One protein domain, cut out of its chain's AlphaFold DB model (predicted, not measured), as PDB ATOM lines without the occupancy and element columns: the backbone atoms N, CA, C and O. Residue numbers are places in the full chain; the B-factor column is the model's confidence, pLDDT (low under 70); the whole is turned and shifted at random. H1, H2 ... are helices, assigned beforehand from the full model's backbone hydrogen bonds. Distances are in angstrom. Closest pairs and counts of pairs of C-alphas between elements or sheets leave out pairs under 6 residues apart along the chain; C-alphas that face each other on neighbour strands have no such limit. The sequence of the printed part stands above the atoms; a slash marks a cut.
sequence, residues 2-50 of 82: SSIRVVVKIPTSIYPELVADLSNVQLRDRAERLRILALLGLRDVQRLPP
ATOM      1  N   SER A   2      90.832 174.634 189.743       63.88
ATOM      2  CA  SER A   2      90.821 173.638 188.664       63.88
ATOM      3  C   SER A   2      91.778 172.489 189.005       63.88
ATOM      4  O   SER A   2      92.953 172.719 189.275       63.88
ATOM      5  N   SER A   3      91.276 171.251 189.018       75.44
ATOM      6  CA  SER A   3      92.083 170.039 189.211       75.44
ATOM      7  C   SER A   3      92.362 169.403 187.851       75.44
ATOM      8  O   SER A   3      91.432 169.109 187.104       75.44
ATOM      9  N   ILE A   4      93.638 169.198 187.524       71.12
ATOM     10  CA  ILE A   4      94.055 168.470 186.323       71.12
ATOM     11  C   ILE A   4      94.213 167.000 186.704       71.12
ATOM     12  O   ILE A   4      94.968 166.666 187.617       71.12
ATOM     13  N   ARG A   5      93.504 166.117 185.996       72.25
ATOM     14  CA  ARG A   5      93.634 164.663 186.136       72.25
ATOM     15  C   ARG A   5      94.426 164.128 184.955       72.25
ATOM     16  O   ARG A   5      94.005 164.284 183.815       72.25
ATOM     17  N   VAL A   6      95.563 163.500 185.235       69.62
ATOM     18  CA  VAL A   6      96.411 162.871 184.218       69.62
ATOM     19  C   VAL A   6      96.292 161.361 184.370       69.62
ATOM     20  O   VAL A   6      96.593 160.818 185.431       69.62
ATOM     21  N   VAL A   7      95.839 160.689 183.314       72.12
ATOM     22  CA  VAL A   7      95.806 159.226 183.238       72.12
ATOM     23  C   VAL A   7      97.010 158.785 182.417       72.12
ATOM     24  O   VAL A   7      97.110 159.109 181.237       72.12
ATOM     25  N   VAL A   8      97.940 158.066 183.046       72.06
ATOM     26  CA  VAL A   8      99.159 157.567 182.397       72.06
ATOM     27  C   VAL A   8      98.972 156.086 182.094       72.06
ATOM     28  O   VAL A   8      98.760 155.291 183.011       72.06
ATOM     29  N   LYS A   9      99.057 155.701 180.818       78.12
ATOM     30  CA  LYS A   9      99.088 154.293 180.407       78.12
ATOM     31  C   LYS A   9     100.539 153.893 180.177       78.12
ATOM     32  O   LYS A   9     101.145 154.339 179.212       78.12
ATOM     33  N   ILE A  10     101.082 153.070 181.070       75.81
ATOM     34  CA  ILE A  10     102.432 152.514 180.940       75.81
ATOM     35  C   ILE A  10     102.298 151.156 180.243       75.81
ATOM     36  O   ILE A  10     101.682 150.253 180.816       75.81
ATOM     37  N   PRO A  11     102.806 150.989 179.010       75.44
ATOM     38  CA  PRO A  11     102.800 149.697 178.339       75.44
ATOM     39  C   PRO A  11     103.692 148.715 179.102       75.44
ATOM     40  O   PRO A  11     104.892 148.937 179.251       75.44
ATOM     41  N   THR A  12     103.110 147.613 179.568       74.75
ATOM     42  CA  THR A  12     103.819 146.582 180.342       74.75
ATOM     43  C   THR A  12     104.855 145.816 179.520       74.75
ATOM     44  O   THR A  12     105.738 145.188 180.089       74.75
ATOM     45  N   SER A  13     104.768 145.879 178.189       76.94
ATOM     46  CA  SER A  13     105.681 145.204 177.266       76.94
ATOM     47  C   SER A  13     107.002 145.941 177.039       76.94
ATOM     48  O   SER A  13     107.934 145.330 176.532       76.94
ATOM     49  N   ILE A  14     107.076 147.239 177.357       78.19
ATOM     50  CA  ILE A  14     108.248 148.073 177.037       78.19
ATOM     51  C   ILE A  14     109.150 148.255 178.263       78.19
ATOM     52  O   ILE A  14     110.364 148.237 178.116       78.19
ATOM     53  N   TYR A  15     108.561 148.383 179.460       80.38
ATOM     54  CA  TYR A  15     109.297 148.592 180.717       80.38
ATOM     55  C   TYR A  15     108.702 147.755 181.866       80.38
ATOM     56  O   TYR A  15     108.051 148.303 182.765       80.38
ATOM     57  N   PRO A  16     108.843 146.418 181.833       82.88
ATOM     58  CA  PRO A  16     108.301 145.534 182.867       82.88
ATOM     59  C   PRO A  16     108.921 145.784 184.251       82.88
ATOM     60  O   PRO A  16     108.210 145.746 185.256       82.88
ATOM     61  N   GLU A  17     110.212 146.110 184.311       85.75
ATOM     62  CA  GLU A  17     110.931 146.460 185.540       85.75
ATOM     63  C   GLU A  17     110.350 147.707 186.215       85.75
ATOM     64  O   GLU A  17     110.144 147.723 187.426       85.75
ATOM     65  N   LEU A  18     109.969 148.716 185.430       80.50
ATOM     66  CA  LEU A  18     109.365 149.939 185.951       80.50
ATOM     67  C   LEU A  18     107.987 149.668 186.568       80.50
ATOM     68  O   LEU A  18     107.626 150.256 187.590       80.50
ATOM     69  N   VAL A  19     107.204 148.778 185.955       83.00
ATOM     70  CA  VAL A  19     105.893 148.369 186.478       83.00
ATOM     71  C   VAL A  19     106.057 147.574 187.772       83.00
ATOM     72  O   VAL A  19     105.315 147.821 188.726       83.00
ATOM     73  N   ALA A  20     107.039 146.671 187.825       84.88
ATOM     74  CA  ALA A  20     107.371 145.915 189.028       84.88
ATOM     75  C   ALA A  20     107.801 146.849 190.169       84.88
ATOM     76  O   ALA A  20     107.234 146.783 191.262       84.88
ATOM     77  N   ASP A  21     108.696 147.796 189.902       85.06
ATOM     78  CA  ASP A  21     109.143 148.768 190.896       85.06
ATOM     79  C   ASP A  21     107.980 149.610 191.413       85.06
ATOM     80  O   ASP A  21     107.783 149.705 192.622       85.06
ATOM     81  N   LEU A  22     107.148 150.159 190.519       83.62
ATOM     82  CA  LEU A  22     105.965 150.944 190.889       83.62
ATOM     83  C   LEU A  22     104.918 150.144 191.675       83.62
ATOM     84  O   LEU A  22     104.120 150.756 192.387       83.62
ATOM     85  N   SER A  23     104.891 148.817 191.538       84.19
ATOM     86  CA  SER A  23     103.992 147.944 192.303       84.19
ATOM     87  C   SER A  23     104.453 147.733 193.749       84.19
ATOM     88  O   SER A  23     103.614 147.558 194.631       84.19
ATOM     89  N   ASN A  24     105.760 147.841 194.004       89.56
ATOM     90  CA  ASN A  24     106.365 147.658 195.325       89.56
ATOM     91  C   ASN A  24     106.395 148.946 196.169       89.56
ATOM     92  O   ASN A  24     106.750 148.911 197.346       89.56
ATOM     93  N   VAL A  25     106.041 150.098 195.588       86.81
ATOM     94  CA  VAL A  25     106.070 151.395 196.278       86.81
ATOM     95  C   VAL A  25     104.721 151.703 196.941       86.81
ATOM     96  O   VAL A  25     103.659 151.442 196.378       86.81
ATOM     97  N   GLN A  26     104.749 152.337 198.119       90.31
ATOM     98  CA  GLN A  26     103.544 152.835 198.791       90.31
ATOM     99  C   GLN A  26     102.745 153.804 197.901       90.31
ATOM    100  O   GLN A  26     103.307 154.564 197.113       90.31
ATOM    101  N   LEU A  27     101.415 153.819 198.063       84.25
ATOM    102  CA  LEU A  27     100.481 154.548 197.187       84.25
ATOM    103  C   LEU A  27     100.825 156.034 196.993       84.25
ATOM    104  O   LEU A  27     100.707 156.547 195.880       84.25
ATOM    105  N   ARG A  28     101.253 156.720 198.058       84.88
ATOM    106  CA  ARG A  28     101.595 158.149 198.008       84.88
ATOM    107  C   ARG A  28     102.836 158.403 197.153       84.88
ATOM    108  O   ARG A  28     102.798 159.220 196.239       84.88
ATOM    109  N   ASP A  29     103.899 157.652 197.405       86.50
ATOM    110  CA  ASP A  29     105.162 157.775 196.674       86.50
ATOM    111  C   ASP A  29     105.016 157.302 195.224       86.50
ATOM    112  O   ASP A  29     105.590 157.888 194.305       86.50
ATOM    113  N   ARG A  30     104.184 156.281 194.995       87.62
ATOM    114  CA  ARG A  30     103.806 155.829 193.655       87.62
ATOM    115  C   ARG A  30     103.149 156.955 192.854       87.62
ATOM    116  O   ARG A  30     103.488 157.133 191.685       87.62
ATOM    117  N   ALA A  31     102.245 157.725 193.463       84.50
ATOM    118  CA  ALA A  31     101.589 158.849 192.796       84.50
ATOM    119  C   ALA A  31     102.586 159.951 192.398       84.50
ATOM    120  O   ALA A  31     102.531 160.440 191.269       84.50
ATOM    121  N   GLU A  32     103.534 160.294 193.273       86.94
ATOM    122  CA  GLU A  32     104.578 161.282 192.963       86.94
ATOM    123  C   GLU A  32     105.520 160.799 191.854       86.94
ATOM    124  O   GLU A  32     105.808 161.536 190.907       86.94
ATOM    125  N   ARG A  33     105.944 159.530 191.891       87.31
ATOM    126  CA  ARG A  33     106.785 158.946 190.832       87.31
ATOM    127  C   ARG A  33     106.069 158.927 189.483       87.31
ATOM    128  O   ARG A  33     106.656 159.330 188.481       87.31
ATOM    129  N   LEU A  34     104.794 158.534 189.450       85.75
ATOM    130  CA  LEU A  34     103.974 158.582 188.232       85.75
ATOM    131  C   LEU A  34     103.812 160.010 187.705       85.75
ATOM    132  O   LEU A  34     103.858 160.227 186.494       85.75
ATOM    133  N   ARG A  35     103.668 160.992 188.600       84.75
ATOM    134  CA  ARG A  35     103.611 162.406 188.227       84.75
ATOM    135  C   ARG A  35     104.910 162.868 187.569       84.75
ATOM    136  O   ARG A  35     104.853 163.525 186.533       84.75
ATOM    137  N   ILE A  36     106.062 162.515 188.136       87.38
ATOM    138  CA  ILE A  36     107.374 162.855 187.566       87.38
ATOM    139  C   ILE A  36     107.560 162.187 186.199       87.38
ATOM    140  O   ILE A  36     107.939 162.863 185.244       87.38
ATOM    141  N   LEU A  37     107.231 160.897 186.073       84.62
ATOM    142  CA  LEU A  37     107.305 160.168 184.803       84.62
ATOM    143  C   LEU A  37     106.417 160.802 183.724       84.62
ATOM    144  O   LEU A  37     106.856 160.982 182.590       84.62
ATOM    145  N   ALA A  38     105.196 161.209 184.080       83.75
ATOM    146  CA  ALA A  38     104.312 161.926 183.167       83.75
ATOM    147  C   ALA A  38     104.908 163.274 182.735       83.75
ATOM    148  O   ALA A  38     104.870 163.612 181.556       83.75
ATOM    149  N   LEU A  39     105.482 164.039 183.670       84.38
ATOM    150  CA  LEU A  39     106.126 165.319 183.363       84.38
ATOM    151  C   LEU A  39     107.335 165.156 182.434       84.38
ATOM    152  O   LEU A  39     107.521 165.992 181.552       84.38
ATOM    153  N   LEU A  40     108.134 164.101 182.612       82.69
ATOM    154  CA  LEU A  40     109.244 163.778 181.711       82.69
ATOM    155  C   LEU A  40     108.727 163.472 180.302       82.69
ATOM    156  O   LEU A  40     109.135 164.140 179.354       82.69
ATOM    157  N   GLY A  41     107.744 162.576 180.179       77.88
ATOM    158  CA  GLY A  41     107.153 162.247 178.879       77.88
ATOM    159  C   GLY A  41     106.525 163.454 178.174       77.88
ATOM    160  O   GLY A  41     106.686 163.624 176.970       77.88
ATOM    161  N   LEU A  42     105.857 164.349 178.910       74.56
ATOM    162  CA  LEU A  42     105.285 165.574 178.338       74.56
ATOM    163  C   LEU A  42     106.352 166.562 177.850       74.56
ATOM    164  O   LEU A  42     106.141 167.230 176.836       74.56
ATOM    165  N   ARG A  43     107.489 166.668 178.552       74.00
ATOM    166  CA  ARG A  43     108.614 167.511 178.115       74.00
ATOM    167  C   ARG A  43     109.222 166.999 176.817       74.00
ATOM    168  O   ARG A  43     109.536 167.813 175.951       74.00
ATOM    169  N   ASP A  44     109.332 165.684 176.661       63.44
ATOM    170  CA  ASP A  44     109.811 165.089 175.415       63.44
ATOM    171  C   ASP A  44     108.826 165.354 174.267       63.44
ATOM    172  O   ASP A  44     109.244 165.789 173.196       63.44
ATOM    173  N   VAL A  45     107.513 165.243 174.504       58.94
ATOM    174  CA  VAL A  45     106.488 165.569 173.490       58.94
ATOM    175  C   VAL A  45     106.526 167.043 173.073       58.94
ATOM    176  O   VAL A  45     106.389 167.333 171.890       58.94
ATOM    177  N   GLN A  46     106.732 167.979 174.006       57.94
ATOM    178  CA  GLN A  46     106.830 169.413 173.681       57.94
ATOM    179  C   GLN A  46     108.104 169.772 172.906       57.94
ATOM    180  O   GLN A  46     108.134 170.797 172.225       57.94
ATOM    181  N   ARG A  47     109.163 168.962 173.031       57.75
ATOM    182  CA  ARG A  47     110.435 169.181 172.332       57.75
ATOM    183  C   ARG A  47     110.469 168.521 170.956       57.75
ATOM    184  O   ARG A  47     111.255 168.949 170.111       57.75
ATOM    185  N   LEU A  48     109.632 167.512 170.719       54.53
ATOM    186  CA  LEU A  48     109.391 167.034 169.367       54.53
ATOM    187  C   LEU A  48     108.598 168.101 168.589       54.53
ATOM    188  O   LEU A  48     107.613 168.629 169.110       54.53
ATOM    189  N   PRO A  49     108.990 168.429 167.342       57.03
ATOM    190  CA  PRO A  49     108.119 169.205 166.467       57.03
ATOM    191  C   PRO A  49     106.753 168.503 166.393       57.03
ATOM    192  O   PRO A  49     106.716 167.268 166.458       57.03
ATOM    193  N   PRO A  50     105.636 169.253 166.294       61.47
ATOM    194  CA  PRO A  50     104.302 168.667 166.307       61.47
ATOM    195  C   PRO A  50     104.255 167.505 165.311       61.47
ATOM    196  O   PRO A  50     104.760 167.667 164.192       61.47
TER     197      PRO A  50
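This is residues 2 to 50 of the 82 residues of an uncharacterized protein of Denitratisoma oestradiolicum (UniProt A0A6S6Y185). One long helix, H2, and a shorter one, H1, make a narrow V with its point at their tight link, while a long stretch with no named element, residues 2 to 15, crosses past one side of H2 to reach the start of H1. The far end of H2 and the tail after it, residues 42 to 50, stick out from the body. The printed part has 49 residues, with two named helices in the order H1, H2 and no named strand; its class is all helix. It is loose, with a radius of gyration of the C-alphas of 12.4 A, and flat, spanning 36 by 32 by 13 A.

Find C-alpha 27 at (100.481, 154.548, 197.187); from there H2, residues 27 to 47, runs 30.5 A to C-alpha 47 at (110.435, 169.181, 172.332). Then look back to C-alpha 16 at (108.301, 145.534, 182.867), where H1, residues 16 to 24, begins; it measures 12.8 A from first to last C-alpha.

Go to Leu 22 and Arg 30, whose C-alphas, 6.0 A apart, are the closest of H1 and H2. The two helices are close but not clearly touching, with 1 pair of C-alphas within 8 A. They run opposite ways at a shallow tilt of 34.6 degrees, only just short of steep. Their centres are 14.7 A apart. Along the backbones of H1 and H2, every O i to N i+4 pair is within hydrogen-bond range.

The C-alphas of Gln 26 and Pro 49 are the two farthest apart, at 36.5 A. The printed part has no cut, and residues 42 to 50 stand free, of which 42 to 47 belong to H2. In the B-factor column the mean pLDDT of the printed part is 77.7; you will find values under 70 at residue 2, residue 6 and residues 44 to 50.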